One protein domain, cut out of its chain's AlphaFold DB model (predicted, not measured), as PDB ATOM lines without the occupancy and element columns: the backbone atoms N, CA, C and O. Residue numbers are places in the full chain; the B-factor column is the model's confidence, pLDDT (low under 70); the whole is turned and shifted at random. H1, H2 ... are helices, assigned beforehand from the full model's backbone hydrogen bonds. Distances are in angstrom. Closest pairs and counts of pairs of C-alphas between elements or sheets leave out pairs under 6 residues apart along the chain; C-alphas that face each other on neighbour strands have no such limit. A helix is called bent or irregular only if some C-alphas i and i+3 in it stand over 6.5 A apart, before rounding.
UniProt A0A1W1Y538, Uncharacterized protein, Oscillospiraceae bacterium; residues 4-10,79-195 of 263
ATOM      1  N   GLY A   4     108.582 194.122 162.284       37.81
ATOM      2  CA  GLY A   4     107.616 195.038 161.682       37.81
ATOM      3  C   GLY A   4     108.228 196.361 161.296       37.81
ATOM      4  O   GLY A   4     108.007 196.803 160.174       37.81
ATOM      5  N   ARG A   5     109.102 196.854 162.188       42.28
ATOM      6  CA  ARG A   5     109.798 198.151 162.238       42.28
ATOM      7  C   ARG A   5     110.259 198.773 160.924       42.28
ATOM      8  O   ARG A   5     110.489 199.986 160.896       42.28
ATOM      9  N   TRP A   6     110.550 197.975 159.901       41.56
ATOM     10  CA  TRP A   6     111.156 198.458 158.658       41.56
ATOM     11  C   TRP A   6     110.578 197.837 157.396       41.56
ATOM     12  O   TRP A   6     110.708 198.454 156.331       41.56
ATOM     13  N   ILE A   7     109.935 196.666 157.500       43.41
ATOM     14  CA  ILE A   7     109.415 195.970 156.327       43.41
ATOM     15  C   ILE A   7     108.372 196.822 155.642       43.41
ATOM     16  O   ILE A   7     108.493 197.173 154.473       43.41
ATOM     17  N   LEU A   8     107.402 197.258 156.423       46.03
ATOM     18  CA  LEU A   8     106.241 197.981 155.934       46.03
ATOM     19  C   LEU A   8     106.603 199.424 155.565       46.03
ATOM     20  O   LEU A   8     106.092 199.970 154.591       46.03
ATOM     21  N   ARG A   9     107.587 200.022 156.245       42.28
ATOM     22  CA  ARG A   9     108.074 201.363 155.905       42.28
ATOM     23  C   ARG A   9     108.800 201.401 154.553       42.28
ATOM     24  O   ARG A   9     108.574 202.322 153.772       42.28
ATOM     25  N   SER A  10     109.628 200.396 154.248       47.09
ATOM     26  CA  SER A  10     110.330 200.254 152.958       47.09
ATOM     27  C   SER A  10     109.376 199.885 151.824       47.09
ATOM     28  O   SER A  10     109.460 200.443 150.733       47.09
ATOM     29  N   LEU A  79      90.656 199.768 135.161       81.00
ATOM     30  CA  LEU A  79      91.662 198.700 135.143       81.00
ATOM     31  C   LEU A  79      92.946 199.097 135.887       81.00
ATOM     32  O   LEU A  79      93.506 198.294 136.631       81.00
ATOM     33  N   ALA A  80      93.424 200.332 135.707       83.88
ATOM     34  CA  ALA A  80      94.603 200.828 136.415       83.88
ATOM     35  C   ALA A  80      94.365 200.905 137.933       83.88
ATOM     36  O   ALA A  80      95.230 200.503 138.717       83.88
ATOM     37  N   THR A  81      93.182 201.366 138.346       86.19
ATOM     38  CA  THR A  81      92.757 201.367 139.751       86.19
ATOM     39  C   THR A  81      92.675 199.954 140.321       86.19
ATOM     40  O   THR A  81      93.169 199.712 141.421       86.19
ATOM     41  N   GLU A  82      92.107 199.005 139.577       86.88
ATOM     42  CA  GLU A  82      91.977 197.616 140.016       86.88
ATOM     43  C   GLU A  82      93.337 196.918 140.136       86.88
ATOM     44  O   GLU A  82      93.619 196.294 141.157       86.88
ATOM     45  N   LYS A  83      94.234 197.094 139.159       88.56
ATOM     46  CA  LYS A  83      95.615 196.585 139.230       88.56
ATOM     47  C   LYS A  83      96.366 197.136 140.436       88.56
ATOM     48  O   LYS A  83      97.024 196.385 141.158       88.56
ATOM     49  N   ARG A  84      96.248 198.446 140.677       88.44
ATOM     50  CA  ARG A  84      96.841 199.103 141.845       88.44
ATOM     51  C   ARG A  84      96.278 198.536 143.145       88.44
ATOM     52  O   ARG A  84      97.054 198.200 144.034       88.44
ATOM     53  N   PHE A  85      94.959 198.383 143.240       90.06
ATOM     54  CA  PHE A  85      94.307 197.782 144.400       90.06
ATOM     55  C   PHE A  85      94.773 196.340 144.632       90.06
ATOM     56  O   PHE A  85      95.202 196.022 145.735       90.06
ATOM     57  N   ASN A  86      94.778 195.496 143.599       91.75
ATOM     58  CA  ASN A  86      95.226 194.103 143.688       91.75
ATOM     59  C   ASN A  86      96.683 194.001 144.150       91.75
ATOM     60  O   ASN A  86      97.013 193.172 144.992       91.75
ATOM     61  N   THR A  87      97.542 194.889 143.649       90.81
ATOM     62  CA  THR A  87      98.956 194.960 144.033       90.81
ATOM     63  C   THR A  87      99.117 195.323 145.509       90.81
ATOM     64  O   THR A  87      99.869 194.669 146.229       90.81
ATOM     65  N   LEU A  88      98.383 196.334 145.982       90.12
ATOM     66  CA  LEU A  88      98.420 196.755 147.384       90.12
ATOM     67  C   LEU A  88      97.804 195.707 148.320       90.12
ATOM     68  O   LEU A  88      98.340 195.469 149.397       90.12
ATOM     69  N   MET A  89      96.727 195.045 147.899       91.75
ATOM     70  CA  MET A  89      96.085 193.963 148.650       91.75
ATOM     71  C   MET A  89      96.986 192.742 148.792       91.75
ATOM     72  O   MET A  89      97.118 192.212 149.889       91.75
ATOM     73  N   ALA A  90      97.631 192.313 147.705       92.12
ATOM     74  CA  ALA A  90      98.591 191.213 147.728       92.12
ATOM     75  C   ALA A  90      99.742 191.506 148.697       92.12
ATOM     76  O   ALA A  90     100.105 190.665 149.516       92.12
ATOM     77  N   LYS A  91     100.259 192.735 148.641       89.94
ATOM     78  CA  LYS A  91     101.312 193.208 149.534       89.94
ATOM     79  C   LYS A  91     100.877 193.176 150.998       89.94
ATOM     80  O   LYS A  91     101.571 192.598 151.826       89.94
ATOM     81  N   LEU A  92      99.706 193.741 151.300       90.12
ATOM     82  CA  LEU A  92      99.138 193.745 152.646       90.12
ATOM     83  C   LEU A  92      98.946 192.315 153.172       90.12
ATOM     84  O   LEU A  92      99.347 192.022 154.293       90.12
ATOM     85  N   ALA A  93      98.393 191.420 152.350       91.75
ATOM     86  CA  ALA A  93      98.122 190.037 152.731       91.75
ATOM     87  C   ALA A  93      99.386 189.260 153.097       91.75
ATOM     88  O   ALA A  93      99.393 188.557 154.105       91.75
ATOM     89  N   VAL A  94     100.466 189.416 152.327       90.88
ATOM     90  CA  VAL A  94     101.752 188.781 152.646       90.88
ATOM     91  C   VAL A  94     102.338 189.334 153.940       90.88
ATOM     92  O   VAL A  94     102.844 188.563 154.748       90.88
ATOM     93  N   CYS A  95     102.236 190.643 154.181       87.81
ATOM     94  CA  CYS A  95     102.728 191.224 155.427       87.81
ATOM     95  C   CYS A  95     101.973 190.712 156.659       87.81
ATOM     96  O   CYS A  95     102.614 190.359 157.643       87.81
ATOM     97  N   TYR A  96     100.637 190.650 156.607       87.69
ATOM     98  CA  TYR A  96      99.830 190.098 157.705       87.69
ATOM     99  C   TYR A  96     100.099 188.608 157.918       87.69
ATOM    100  O   TYR A  96     100.140 188.156 159.057       87.69
ATOM    101  N   TYR A  97     100.306 187.859 156.834       89.25
ATOM    102  CA  TYR A  97     100.665 186.449 156.912       89.25
ATOM    103  C   TYR A  97     101.997 186.233 157.622       89.25
ATOM    104  O   TYR A  97     102.050 185.455 158.566       89.25
ATOM    105  N   ILE A  98     103.050 186.936 157.192       87.25
ATOM    106  CA  ILE A  98     104.386 186.791 157.778       87.25
ATOM    107  C   ILE A  98     104.352 187.232 159.241       87.25
ATOM    108  O   ILE A  98     104.663 186.429 160.103       87.25
ATOM    109  N   ALA A  99     103.886 188.450 159.532       83.69
ATOM    110  CA  ALA A  99     103.907 188.994 160.892       83.69
ATOM    111  C   ALA A  99     102.988 188.250 161.879       83.69
ATOM    112  O   ALA A  99     103.153 188.375 163.083       83.69
ATOM    113  N   GLY A 100     101.970 187.535 161.389       83.94
ATOM    114  CA  GLY A 100     101.012 186.809 162.227       83.94
ATOM    115  C   GLY A 100     101.349 185.335 162.460       83.94
ATOM    116  O   GLY A 100     100.699 184.691 163.285       83.94
ATOM    117  N   ILE A 101     102.327 184.771 161.740       85.25
ATOM    118  CA  ILE A 101     102.516 183.311 161.658       85.25
ATOM    119  C   ILE A 101     102.971 182.673 162.975       85.25
ATOM    120  O   ILE A 101     102.681 181.505 163.254       85.25
ATOM    121  N   ASP A 102     103.698 183.420 163.798       81.88
ATOM    122  CA  ASP A 102     104.166 182.953 165.098       81.88
ATOM    123  C   ASP A 102     103.159 183.200 166.229       81.88
ATOM    124  O   ASP A 102     103.289 182.586 167.293       81.88
ATOM    125  N   GLY A 103     102.105 183.971 165.952       79.31
ATOM    126  CA  GLY A 103     101.046 184.324 166.888       79.31
ATOM    127  C   GLY A 103     101.399 185.472 167.836       79.31
ATOM    128  O   GLY A 103     100.575 185.785 168.695       79.31
ATOM    129  N   ASP A 104     102.570 186.103 167.693       79.56
ATOM    130  CA  ASP A 104     103.019 187.213 168.539       79.56
ATOM    131  C   ASP A 104     103.359 188.450 167.700       79.56
ATOM    132  O   ASP A 104     104.515 188.782 167.457       79.56
ATOM    133  N   VAL A 105     102.313 189.169 167.282       77.88
ATOM    134  CA  VAL A 105     102.478 190.436 166.560       77.88
ATOM    135  C   VAL A 105     102.905 191.524 167.545       77.88
ATOM    136  O   VAL A 105     102.101 192.007 168.354       77.88
ATOM    137  N   SER A 106     104.152 191.967 167.448       77.88
ATOM    138  CA  SER A 106     104.690 193.056 168.259       77.88
ATOM    139  C   SER A 106     103.961 194.385 168.002       77.88
ATOM    140  O   SER A 106     103.410 194.636 166.930       77.88
ATOM    141  N   GLU A 107     103.975 195.302 168.978       74.75
ATOM    142  CA  GLU A 107     103.354 196.636 168.832       74.75
ATOM    143  C   GLU A 107     103.906 197.432 167.638       74.75
ATOM    144  O   GLU A 107     103.224 198.267 167.043       74.75
ATOM    145  N   GLU A 108     105.144 197.148 167.252       69.81
ATOM    146  CA  GLU A 108     105.793 197.781 166.115       69.81
ATOM    147  C   GLU A 108     105.302 197.184 164.792       69.81
ATOM    148  O   GLU A 108     104.987 197.946 163.883       69.81
ATOM    149  N   GLU A 109     105.126 195.861 164.705       74.31
ATOM    150  CA  GLU A 109     104.442 195.190 163.584       74.31
ATOM    151  C   GLU A 109     103.018 195.684 163.425       74.31
ATOM    152  O   GLU A 109     102.615 196.020 162.315       74.31
ATOM    153  N   LYS A 110     102.278 195.848 164.521       79.81
ATOM    154  CA  LYS A 110     100.926 196.419 164.471       79.81
ATOM    155  C   LYS A 110     100.921 197.826 163.886       79.81
ATOM    156  O   LYS A 110     100.071 198.131 163.048       79.81
ATOM    157  N   ARG A 111     101.846 198.693 164.305       76.62
ATOM    158  CA  ARG A 111     101.943 200.071 163.792       76.62
ATOM    159  C   ARG A 111     102.239 200.083 162.298       76.62
ATOM    160  O   ARG A 111     101.620 200.822 161.537       76.62
ATOM    161  N   ASP A 112     103.167 199.245 161.894       75.94
ATOM    162  CA  ASP A 112     103.676 199.188 160.543       75.94
ATOM    163  C   ASP A 112     102.629 198.531 159.600       75.94
ATOM    164  O   ASP A 112     102.387 199.013 158.489       75.94
ATOM    165  N   LEU A 113     101.880 197.527 160.080       82.44
ATOM    166  CA  LEU A 113     100.724 196.937 159.390       82.44
ATOM    167  C   LEU A 113      99.574 197.943 159.289       82.44
ATOM    168  O   LEU A 113      98.874 197.993 158.275       82.44
ATOM    169  N   SER A 114      99.404 198.781 160.314       84.25
ATOM    170  CA  SER A 114      98.438 199.882 160.306       84.25
ATOM    171  C   SER A 114      98.814 200.954 159.282       84.25
ATOM    172  O   SER A 114      97.929 201.499 158.626       84.25
ATOM    173  N   GLU A 115     100.102 201.255 159.092       79.69
ATOM    174  CA  GLU A 115     100.565 202.181 158.052       79.69
ATOM    175  C   GLU A 115     100.246 201.643 156.649       79.69
ATOM    176  O   GLU A 115      99.616 202.344 155.853       79.69
ATOM    177  N   ALA A 116     100.577 200.377 156.383       80.56
ATOM    178  CA  ALA A 116     100.248 199.702 155.127       80.56
ATOM    179  C   ALA A 116      98.733 199.660 154.862       80.56
ATOM    180  O   ALA A 116      98.277 199.961 153.757       80.56
ATOM    181  N   TYR A 117      97.935 199.357 155.890       87.62
ATOM    182  CA  TYR A 117      96.475 199.416 155.823       87.62
ATOM    183  C   TYR A 117      95.987 200.832 155.479       87.62
ATOM    184  O   TYR A 117      95.198 201.027 154.548       87.62
ATOM    185  N   ASN A 118      96.507 201.844 156.175       86.38
ATOM    186  CA  ASN A 118      96.145 203.242 155.965       86.38
ATOM    187  C   ASN A 118      96.520 203.741 154.568       86.38
ATOM    188  O   ASN A 118      95.815 204.587 154.024       86.38
ATOM    189  N   MET A 119      97.574 203.218 153.945       81.94
ATOM    190  CA  MET A 119      97.923 203.574 152.568       81.94
ATOM    191  C   MET A 119      96.859 203.149 151.565       81.94
ATOM    192  O   MET A 119      96.585 203.905 150.637       81.94
ATOM    193  N   ILE A 120      96.214 201.998 151.772       87.56
ATOM    194  CA  ILE A 120      95.085 201.565 150.941       87.56
ATOM    195  C   ILE A 120      93.843 202.396 151.265       87.56
ATOM    196  O   ILE A 120      93.161 202.887 150.364       87.56
ATOM    197  N   MET A 121      93.560 202.606 152.553       87.88
ATOM    198  CA  MET A 121      92.358 203.322 152.991       87.88
ATOM    199  C   MET A 121      92.369 204.806 152.616       87.88
ATOM    200  O   MET A 121      91.329 205.349 152.237       87.88
ATOM    201  N   ASN A 122      93.536 205.446 152.644       88.00
ATOM    202  CA  ASN A 122      93.713 206.855 152.293       88.00
ATOM    203  C   ASN A 122      93.951 207.074 150.793       88.00
ATOM    204  O   ASN A 122      94.027 208.217 150.342       88.00
ATOM    205  N   ASP A 123      94.053 206.009 149.994       85.94
ATOM    206  CA  ASP A 123      94.212 206.138 148.552       85.94
ATOM    207  C   ASP A 123      92.921 206.677 147.921       85.94
ATOM    208  O   ASP A 123      91.887 206.002 147.889       85.94
ATOM    209  N   ALA A 124      92.978 207.910 147.415       85.06
ATOM    210  CA  ALA A 124      91.848 208.562 146.756       85.06
ATOM    211  C   ALA A 124      91.464 207.888 145.428       85.06
ATOM    212  O   ALA A 124      90.342 208.056 144.963       85.06
ATOM    213  N   SER A 125      92.380 207.122 144.818       84.62
ATOM    214  CA  SER A 125      92.104 206.409 143.567       84.62
ATOM    215  C   SER A 125      91.332 205.105 143.768       84.62
ATOM    216  O   SER A 125      90.810 204.571 142.794       84.62
ATOM    217  N   ILE A 126      91.236 204.606 145.007       85.69
ATOM    218  CA  ILE A 126      90.587 203.334 145.337       85.69
ATOM    219  C   ILE A 126      89.156 203.604 145.843       85.69
ATOM    220  O   ILE A 126      88.988 204.273 146.870       85.69
ATOM    221  N   PRO A 127      88.116 203.076 145.170       85.25
ATOM    222  CA  PRO A 127      86.724 203.192 145.601       85.25
ATOM    223  C   PRO A 127      86.457 202.559 146.971       85.25
ATOM    224  O   PRO A 127      87.073 201.559 147.344       85.25
ATOM    225  N   SER A 128      85.474 203.095 147.701       83.94
ATOM    226  CA  SER A 128      85.043 202.570 149.007       83.94
ATOM    227  C   SER A 128      84.594 201.106 148.950       83.94
ATOM    228  O   SER A 128      84.913 200.343 149.855       83.94
ATOM    229  N   THR A 129      83.953 200.692 147.858       85.00
ATOM    230  CA  THR A 129      83.503 199.307 147.632       85.00
ATOM    231  C   THR A 129      84.649 198.293 147.632       85.00
ATOM    232  O   THR A 129      84.481 197.158 148.066       85.00
ATOM    233  N   LEU A 130      85.841 198.686 147.170       84.12
ATOM    234  CA  LEU A 130      87.034 197.837 147.238       84.12
ATOM    235  C   LEU A 130      87.675 197.880 148.629       84.12
ATOM    236  O   LEU A 130      88.179 196.863 149.101       84.12
ATOM    237  N   LYS A 131      87.610 199.028 149.315       84.75
ATOM    238  CA  LYS A 131      88.150 199.203 150.674       84.75
ATOM    239  C   LYS A 131      87.473 198.305 151.708       84.75
ATOM    240  O   LYS A 131      88.123 197.891 152.662       84.75
ATOM    241  N   GLU A 132      86.210 197.946 151.504       84.31
ATOM    242  CA  GLU A 132      85.504 196.983 152.362       84.31
ATOM    243  C   GLU A 132      86.219 195.624 152.418       84.31
ATOM    244  O   GLU A 132      86.347 195.047 153.497       84.31
ATOM    245  N   LYS A 133      86.796 195.172 151.296       84.12
ATOM    246  CA  LYS A 133      87.530 193.897 151.200       84.12
ATOM    247  C   LYS A 133      88.869 193.905 151.939       84.12
ATOM    248  O   LYS A 133      89.409 192.847 152.235       84.12
ATOM    249  N   VAL A 134      89.420 195.082 152.246       85.31
ATOM    250  CA  VAL A 134      90.708 195.208 152.953       85.31
ATOM    251  C   VAL A 134      90.603 194.629 154.365       85.31
ATOM    252  O   VAL A 134      91.543 194.006 154.849       85.31
ATOM    253  N   ARG A 135      89.431 194.762 155.001       80.75
ATOM    254  CA  ARG A 135      89.167 194.237 156.348       80.75
ATOM    255  C   ARG A 135      89.247 192.712 156.428       80.75
ATOM    256  O   ARG A 135      89.505 192.175 157.493       80.75
ATOM    257  N   GLU A 136      89.059 192.010 155.313       79.31
ATOM    258  CA  GLU A 136      89.133 190.544 155.270       79.31
ATOM    259  C   GLU A 136      90.566 190.007 155.402       79.31
ATOM    260  O   GLU A 136      90.753 188.804 155.604       79.31
ATOM    261  N   VAL A 137      91.564 190.876 155.216       80.56
ATOM    262  CA  VAL A 137      92.996 190.544 155.223       80.56
ATOM    263  C   VAL A 137      93.657 190.906 156.552       80.56
ATOM    264  O   VAL A 137      94.721 190.386 156.864       80.56
ATOM    265  N   THR A 138      93.022 191.757 157.360       74.50
ATOM    266  CA  THR A 138      93.589 192.258 158.621       74.50
ATOM    267  C   THR A 138      93.495 191.276 159.794       74.50
ATOM    268  O   THR A 138      93.875 191.624 160.909       74.50
ATOM    269  N   ASP A 139      92.995 190.060 159.565       70.75
ATOM    270  CA  ASP A 139      92.979 189.001 160.573       70.75
ATOM    271  C   ASP A 139      94.394 188.449 160.793       70.75
ATOM    272  O   ASP A 139      95.055 187.999 159.858       70.75
ATOM    273  N   SER A 140      94.841 188.424 162.052       63.22
ATOM    274  CA  SER A 140      96.209 188.063 162.466       63.22
ATOM    275  C   SER A 140      96.612 186.605 162.197       63.22
ATOM    276  O   SER A 140      97.725 186.222 162.525       63.22
ATOM    277  N   ASN A 141      95.724 185.778 161.640       72.94
ATOM    278  CA  ASN A 141      95.968 184.358 161.380       72.94
ATOM    279  C   ASN A 141      95.400 183.930 160.016       72.94
ATOM    280  O   ASN A 141      94.671 182.943 159.888       72.94
ATOM    281  N   ILE A 142      95.655 184.741 158.991       83.00
ATOM    282  CA  ILE A 142      95.244 184.431 157.624       83.00
ATOM    283  C   ILE A 142      96.053 183.232 157.087       83.00
ATOM    284  O   ILE A 142      97.278 183.287 157.072       83.00
ATOM    285  N   PRO A 143      95.421 182.139 156.617       86.12
ATOM    286  CA  PRO A 143      96.161 181.013 156.056       86.12
ATOM    287  C   PRO A 143      96.757 181.374 154.692       86.12
ATOM    288  O   PRO A 143      96.130 182.095 153.907       86.12
ATOM    289  N   PHE A 144      97.912 180.791 154.350       87.94
ATOM    290  CA  PHE A 144      98.601 181.086 153.088       87.94
ATOM    291  C   PHE A 144      97.730 180.841 151.845       87.94
ATOM    292  O   PHE A 144      97.775 181.620 150.901       87.94
ATOM    293  N   VAL A 145      96.849 179.835 151.868       88.81
ATOM    294  CA  VAL A 145      95.897 179.561 150.772       88.81
ATOM    295  C   VAL A 145      95.002 180.769 150.471       88.81
ATOM    296  O   VAL A 145      94.688 181.051 149.318       88.81
ATOM    297  N   LYS A 146      94.598 181.526 151.498       88.25
ATOM    298  CA  LYS A 146      93.810 182.751 151.312       88.25
ATOM    299  C   LYS A 146      94.692 183.898 150.811       88.25
ATOM    300  O   LYS A 146      94.259 184.665 149.960       88.25
ATOM    301  N   VAL A 147      95.943 183.978 151.273       89.31
ATOM    302  CA  VAL A 147      96.946 184.940 150.780       89.31
ATOM    303  C   VAL A 147      97.198 184.746 149.281       89.31
ATOM    304  O   VAL A 147      97.183 185.724 148.533       89.31
ATOM    305  N   GLN A 148      97.329 183.496 148.822       90.69
ATOM    306  CA  GLN A 148      97.518 183.144 147.410       90.69
ATOM    307  C   GLN A 148      96.439 183.750 146.510       90.69
ATOM    308  O   GLN A 148      96.772 184.344 145.493       90.69
ATOM    309  N   GLN A 149      95.169 183.748 146.925       91.44
ATOM    310  CA  GLN A 149      94.077 184.335 146.133       91.44
ATOM    311  C   GLN A 149      94.253 185.839 145.858       91.44
ATOM    312  O   GLN A 149      93.749 186.355 144.855       91.44
ATOM    313  N   TYR A 150      94.933 186.565 146.750       92.44
ATOM    314  CA  TYR A 150      95.288 187.968 146.528       92.44
ATOM    315  C   TYR A 150      96.554 188.080 145.679       92.44
ATOM    316  O   TYR A 150      96.601 188.894 144.756       92.44
ATOM    317  N   LEU A 151      97.550 187.232 145.941       92.69
ATOM    318  CA  LEU A 151      98.783 187.186 145.161       92.69
ATOM    319  C   LEU A 151      98.539 186.808 143.695       92.69
ATOM    320  O   LEU A 151      99.237 187.310 142.818       92.69
ATOM    321  N   ASP A 152      97.561 185.953 143.407       92.12
ATOM    322  CA  ASP A 152      97.174 185.513 142.064       92.12
ATOM    323  C   ASP A 152      96.761 186.690 141.180       92.12
ATOM    324  O   ASP A 152      97.112 186.736 140.001       92.12
ATOM    325  N   LYS A 153      96.122 187.695 141.785       91.62
ATOM    326  CA  LYS A 153      95.617 188.902 141.119       91.62
ATOM    327  C   LYS A 153      96.672 189.990 140.927       91.62
ATOM    328  O   LYS A 153      96.421 190.951 140.199       91.62
ATOM    329  N   ALA A 154      97.820 189.883 141.595       92.12
ATOM    330  CA  ALA A 154      98.915 190.835 141.468       92.12
ATOM    331  C   ALA A 154      99.828 190.503 140.279       92.12
ATOM    332  O   ALA A 154     100.021 189.340 139.911       92.12
ATOM    333  N   GLU A 155     100.412 191.550 139.694       89.25
ATOM    334  CA  GLU A 155     101.340 191.425 138.571       89.25
ATOM    335  C   GLU A 155     102.667 190.790 139.011       89.25
ATOM    336  O   GLU A 155     103.213 191.124 140.064       89.25
ATOM    337  N   SER A 156     103.231 189.921 138.169       87.75
ATOM    338  CA  SER A 156     104.474 189.191 138.454       87.75
ATOM    339  C   SER A 156     105.642 190.105 138.836       87.75
ATOM    340  O   SER A 156     106.381 189.800 139.765       87.75
ATOM    341  N   ALA A 157     105.778 191.259 138.174       85.50
ATOM    342  CA  ALA A 157     106.823 192.235 138.485       85.50
ATOM    343  C   ALA A 157     106.693 192.803 139.911       85.50
ATOM    344  O   ALA A 157     107.698 192.996 140.593       85.50
ATOM    345  N   ALA A 158     105.462 193.024 140.382       87.56
ATOM    346  CA  ALA A 158     105.219 193.484 141.743       87.56
ATOM    347  C   ALA A 158     105.562 192.395 142.767       87.56
ATOM    348  O   ALA A 158     106.236 192.682 143.751       87.56
ATOM    349  N   LEU A 159     105.181 191.140 142.501       89.69
ATOM    350  CA  LEU A 159     105.511 190.002 143.366       89.69
ATOM    351  C   LEU A 159     107.026 189.825 143.539       89.69
ATOM    352  O   LEU A 159     107.505 189.627 144.658       89.69
ATOM    353  N   ILE A 160     107.774 189.958 142.441       87.00
ATOM    354  CA  ILE A 160     109.241 189.903 142.434       87.00
ATOM    355  C   ILE A 160     109.827 191.047 143.268       87.00
ATOM    356  O   ILE A 160     110.687 190.806 144.114       87.00
ATOM    357  N   SER A 161     109.337 192.280 143.079       87.69
ATOM    358  CA  SER A 161     109.760 193.443 143.881       87.69
ATOM    359  C   SER A 161     109.543 193.200 145.372       87.69
ATOM    360  O   SER A 161     110.441 193.423 146.178       87.69
ATOM    361  N   PHE A 162     108.376 192.668 145.741       88.44
ATOM    362  CA  PHE A 162     108.057 192.375 147.136       88.44
ATOM    363  C   PHE A 162     108.980 191.311 147.725       88.44
ATOM    364  O   PHE A 162     109.374 191.438 148.877       88.44
ATOM    365  N   ALA A 163     109.345 190.283 146.957       87.12
ATOM    366  CA  ALA A 163     110.256 189.243 147.430       87.12
ATOM    367  C   ALA A 163     111.658 189.798 147.722       87.12
ATOM    368  O   ALA A 163     112.238 189.455 148.750       87.12
ATOM    369  N   TYR A 164     112.165 190.701 146.875       83.88
ATOM    370  CA  TYR A 164     113.427 191.398 147.137       83.88
ATOM    371  C   TYR A 164     113.355 192.311 148.353       83.88
ATOM    372  O   TYR A 164     114.271 192.288 149.174       83.88
ATOM    373  N   GLU A 165     112.274 193.083 148.477       81.69
ATOM    374  CA  GLU A 165     112.033 193.924 149.645       81.69
ATOM    375  C   GLU A 165     112.072 193.043 150.902       81.69
ATOM    376  O   GLU A 165     112.955 193.223 151.738       81.69
ATOM    377  N   ILE A 166     111.204 192.027 150.992       82.44
ATOM    378  CA  ILE A 166     111.111 191.098 152.133       82.44
ATOM    379  C   ILE A 166     112.463 190.438 152.446       82.44
ATOM    380  O   ILE A 166     112.826 190.310 153.611       82.44
ATOM    381  N   GLU A 167     113.246 190.051 151.438       76.31
ATOM    382  CA  GLU A 167     114.571 189.462 151.641       76.31
ATOM    383  C   GLU A 167     115.605 190.450 152.192       76.31
ATOM    384  O   GLU A 167     116.379 190.098 153.084       76.31
ATOM    385  N   GLU A 168     115.655 191.677 151.671       67.50
ATOM    386  CA  GLU A 168     116.527 192.723 152.217       67.50
ATOM    387  C   GLU A 168     116.218 192.961 153.698       67.50
ATOM    388  O   GLU A 168     117.101 193.257 154.505       67.50
ATOM    389  N   LEU A 169     114.949 192.804 154.054       62.09
ATOM    390  CA  LEU A 169     114.459 193.012 155.398       62.09
ATOM    391  C   LEU A 169     114.771 191.815 156.304       62.09
ATOM    392  O   LEU A 169     115.258 192.020 157.411       62.09
ATOM    393  N   ALA A 170     114.627 190.588 155.800       67.19
ATOM    394  CA  ALA A 170     115.060 189.362 156.469       67.19
ATOM    395  C   ALA A 170     116.546 189.409 156.870       67.19
ATOM    396  O   ALA A 170     116.923 189.057 157.987       67.19
ATOM    397  N   LYS A 171     117.404 189.923 155.977       64.88
ATOM    398  CA  LYS A 171     118.861 190.023 156.188       64.88
ATOM    399  C   LYS A 171     119.274 190.981 157.306       64.88
ATOM    400  O   LYS A 171     120.404 190.896 157.782       64.88
ATOM    401  N   LYS A 172     118.399 191.902 157.721       58.94
ATOM    402  CA  LYS A 172     118.688 192.872 158.793       58.94
ATOM    403  C   LYS A 172     118.558 192.262 160.198       58.94
ATOM    404  O   LYS A 172     118.902 192.935 161.167       58.94
ATOM    405  N   GLY A 173     118.154 190.990 160.292       54.88
ATOM    406  CA  GLY A 173     117.959 190.261 161.541       54.88
ATOM    407  C   GLY A 173     116.632 190.619 162.214       54.88
ATOM    408  O   GLY A 173     116.164 191.752 162.115       54.88
ATOM    409  N   GLY A 174     116.024 189.644 162.896       65.88
ATOM    410  CA  GLY A 174     114.775 189.840 163.642       65.88
ATOM    411  C   GLY A 174     113.650 188.850 163.336       65.88
ATOM    412  O   GLY A 174     112.645 188.937 164.029       65.88
ATOM    413  N   LEU A 175     113.816 187.937 162.365       73.50
ATOM    414  CA  LEU A 175     112.835 186.879 162.055       73.50
ATOM    415  C   LEU A 175     112.823 185.809 163.128       73.50
ATOM    416  O   LEU A 175     113.868 185.290 163.525       73.50
ATOM    417  N   SER A 176     111.620 185.483 163.593       82.06
ATOM    418  CA  SER A 176     111.387 184.208 164.241       82.06
ATOM    419  C   SER A 176     111.522 183.094 163.192       82.06
ATOM    420  O   SER A 176     111.231 183.317 162.015       82.06
ATOM    421  N   PRO A 177     111.934 181.870 163.572       83.62
ATOM    422  CA  PRO A 177     112.087 180.772 162.613       83.62
ATOM    423  C   PRO A 177     110.829 180.512 161.770       83.62
ATOM    424  O   PRO A 177     110.918 180.182 160.595       83.62
ATOM    425  N   LYS A 178     109.638 180.727 162.346       85.81
ATOM    426  CA  LYS A 178     108.369 180.573 161.624       85.81
ATOM    427  C   LYS A 178     108.152 181.662 160.574       85.81
ATOM    428  O   LYS A 178     107.540 181.405 159.542       85.81
ATOM    429  N   GLU A 179     108.618 182.878 160.835       85.38
ATOM    430  CA  GLU A 179     108.569 183.960 159.857       85.38
ATOM    431  C   GLU A 179     109.594 183.741 158.739       85.38
ATOM    432  O   GLU A 179     109.288 184.031 157.586       85.38
ATOM    433  N   GLU A 180     110.772 183.181 159.044       85.12
ATOM    434  CA  GLU A 180     111.735 182.748 158.018       85.12
ATOM    435  C   GLU A 180     111.099 181.722 157.072       85.12
ATOM    436  O   GLU A 180     111.123 181.917 155.853       85.12
ATOM    437  N   ASP A 181     110.429 180.705 157.625       86.25
ATOM    438  CA  ASP A 181     109.679 179.708 156.853       86.25
ATOM    439  C   ASP A 181     108.558 180.359 156.015       86.25
ATOM    440  O   ASP A 181     108.332 179.995 154.858       86.25
ATOM    441  N   ALA A 182     107.853 181.358 156.561       86.56
ATOM    442  CA  ALA A 182     106.811 182.092 155.840       86.56
ATOM    443  C   ALA A 182     107.377 182.925 154.675       86.56
ATOM    444  O   ALA A 182     106.776 182.981 153.595       86.56
ATOM    445  N   VAL A 183     108.546 183.544 154.864       88.19
ATOM    446  CA  VAL A 183     109.279 184.263 153.815       88.19
ATOM    447  C   VAL A 183     109.738 183.299 152.723       88.19
ATOM    448  O   VAL A 183     109.596 183.609 151.537       88.19
ATOM    449  N   GLU A 184     110.259 182.128 153.088       87.12
ATOM    450  CA  GLU A 184     110.656 181.097 152.127       87.12
ATOM    451  C   GLU A 184     109.450 180.563 151.343       87.12
ATOM    452  O   GLU A 184     109.507 180.469 150.115       87.12
ATOM    453  N   MET A 185     108.320 180.322 152.012       87.00
ATOM    454  CA  MET A 185     107.070 179.914 151.368       87.00
ATOM    455  C   MET A 185     106.583 180.951 150.350       87.00
ATOM    456  O   MET A 185     106.175 180.600 149.239       87.00
ATOM    457  N   TYR A 186     106.672 182.242 150.685       90.12
ATOM    458  CA  TYR A 186     106.365 183.308 149.739       90.12
ATOM    459  C   TYR A 186     107.324 183.296 148.540       90.12
ATOM    460  O   TYR A 186     106.875 183.347 147.394       90.12
ATOM    461  N   LYS A 187     108.636 183.171 148.772       88.62
ATOM    462  CA  LYS A 187     109.641 183.082 147.697       88.62
ATOM    463  C   LYS A 187     109.387 181.899 146.769       88.62
ATOM    464  O   LYS A 187     109.454 182.079 145.555       88.62
ATOM    465  N   TYR A 188     109.050 180.733 147.320       86.75
ATOM    466  CA  TYR A 188     108.702 179.543 146.544       86.75
ATOM    467  C   TYR A 188     107.527 179.826 145.613       86.75
ATOM    468  O   TYR A 188     107.630 179.612 144.407       86.75
ATOM    469  N   TYR A 189     106.453 180.406 146.153       88.69
ATOM    470  CA  TYR A 189     105.288 180.788 145.364       88.69
ATOM    471  C   TYR A 189     105.642 181.774 144.239       88.69
ATOM    472  O   TYR A 189     105.195 181.605 143.105       88.69
ATOM    473  N   VAL A 190     106.465 182.799 144.505       87.88
ATOM    474  CA  VAL A 190     106.871 183.740 143.449       87.88
ATOM    475  C   VAL A 190     107.730 183.036 142.398       87.88
ATOM    476  O   VAL A 190     107.538 183.282 141.207       87.88
ATOM    477  N   THR A 191     108.637 182.142 142.794       86.25
ATOM    478  CA  THR A 191     109.436 181.347 141.852       86.25
ATOM    479  C   THR A 191     108.562 180.443 140.987       86.25
ATOM    480  O   THR A 191     108.737 180.442 139.772       86.25
ATOM    481  N   GLU A 192     107.584 179.747 141.562       85.38
ATOM    482  CA  GLU A 192     106.637 178.910 140.817       85.38
ATOM    483  C   GLU A 192     105.800 179.744 139.837       85.38
ATOM    484  O   GLU A 192     105.694 179.414 138.656       85.38
ATOM    485  N   LYS A 193     105.258 180.875 140.300       84.44
ATOM    486  CA  LYS A 193     104.362 181.716 139.500       84.44
ATOM    487  C   LYS A 193     105.076 182.503 138.401       84.44
ATOM    488  O   LYS A 193     104.489 182.778 137.356       84.44
ATOM    489  N   THR A 194     106.308 182.943 138.648       83.94
ATOM    490  CA  THR A 194     107.014 183.888 137.762       83.94
ATOM    491  C   THR A 194     108.223 183.286 137.055       83.94
ATOM    492  O   THR A 194     108.737 183.895 136.119       83.94
ATOM    493  N   GLY A 195     108.705 182.122 137.496       79.81
ATOM    494  CA  GLY A 195     109.980 181.542 137.068       79.81
ATOM    495  C   GLY A 195     111.215 182.257 137.632       79.81
ATOM    496  O   GLY A 195     112.341 181.835 137.366       79.81
TER     497      GLY A 195
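This is residues 4 to 10 and 79 to 195 of the 263 residues of an uncharacterized protein of Oscillospiraceae bacterium (UniProt A0A1W1Y538). The long helix H2 runs through the middle of a compact helical body, with H3 side by side with it and the hairpin of H6 and H7 on another side. Short H5 packs on H2, H4 folds back beside the end of H3, and H1 bridges H3 and H6. H2, H6 and H7 form a bundle, three helices side by side, though H2 and H6 are close but not clearly touching. The printed part has 124 residues with seven named helices, H1 to H7 in order, and no named strand: all helix. The radius of gyration of the C-alphas is 13.6 A and the spans are 38 by 36 by 24 A.

Start at H1, residues 4 to 10, which touches H3, residues 107 to 121, closest at the C-alphas of Gly 4 and Glu 109, 3.7 A apart. H1 also touches H6, residues 156 to 170, with its residues 165 to 169 alone; the closest C-alphas, Ile 7 and Leu 169, are 5.9 A apart. Past the cut, H2, residues 79 to 100, forms a hairpin with H3, opposite ways at a shallow tilt of 12 degrees; the C-alphas of Leu 92 and Ala 116 come closest, 6.5 A. H3 touches H4, residues 128 to 136, with residues 117 to 121 alone, another hairpin, closest at the C-alphas of Met 121 and Lys 131, 6.3 A. H5, residues 144 to 151, touches H2 at a shallow tilt of 25 degrees, and the C-alphas of Ala 90 and Leu 151 come closest, 4.8 A. H6 and H7, residues 177 to 194, form a hairpin at a shallow tilt of 23 degrees, closest at the C-alphas of Ser 156 and Thr 194, 5.9 A. Residues 94 to 99 of H2 touch residues 179 to 186 of H7, closest at the C-alphas of Ile 98 and Glu 179, 5.5 A. H3 and H7 are among the pairs that are apart. Every O i to N i+4 pair is within hydrogen-bond range in H2, H6 and H7; the counts are 10 of 11 in H3, 2 of 4 in H5, 1 of 3 in H1 with 3 of 4 O i to N i+3 pairs, and 1 of 5 in H4 with 5 of 6.

Find C-alpha 4 at (107.616, 195.038, 161.682), where H1 begins its 10.5 A; it is irregular, with C-alphas 5 and 8 7.2 A apart. From C-alpha 79 at (91.662, 198.700, 135.143), H2 runs 31.0 A. H3 spans 20.4 A, H4 14.2 A, H5 10.0 A and H6 20.9 A; H4 is neither bent nor irregular, but only just: C-alphas 132 and 135 are 6.1 A apart. H7 runs 25.6 A to C-alpha 194 at (107.014, 183.888, 137.762).

The two C-alphas farthest apart, Leu 79 and Pro 177, are 38.6 A apart. Residues 11 to 78 are not printed, and C-alphas 10 and 79 stand 25.9 A apart across the cut. Of the links that are printed whole, H5 to H6 is tight and the others are short. Low confidence, pLDDT under 70, falls at residues 4 to 10, 108, 140 and 168 to 174.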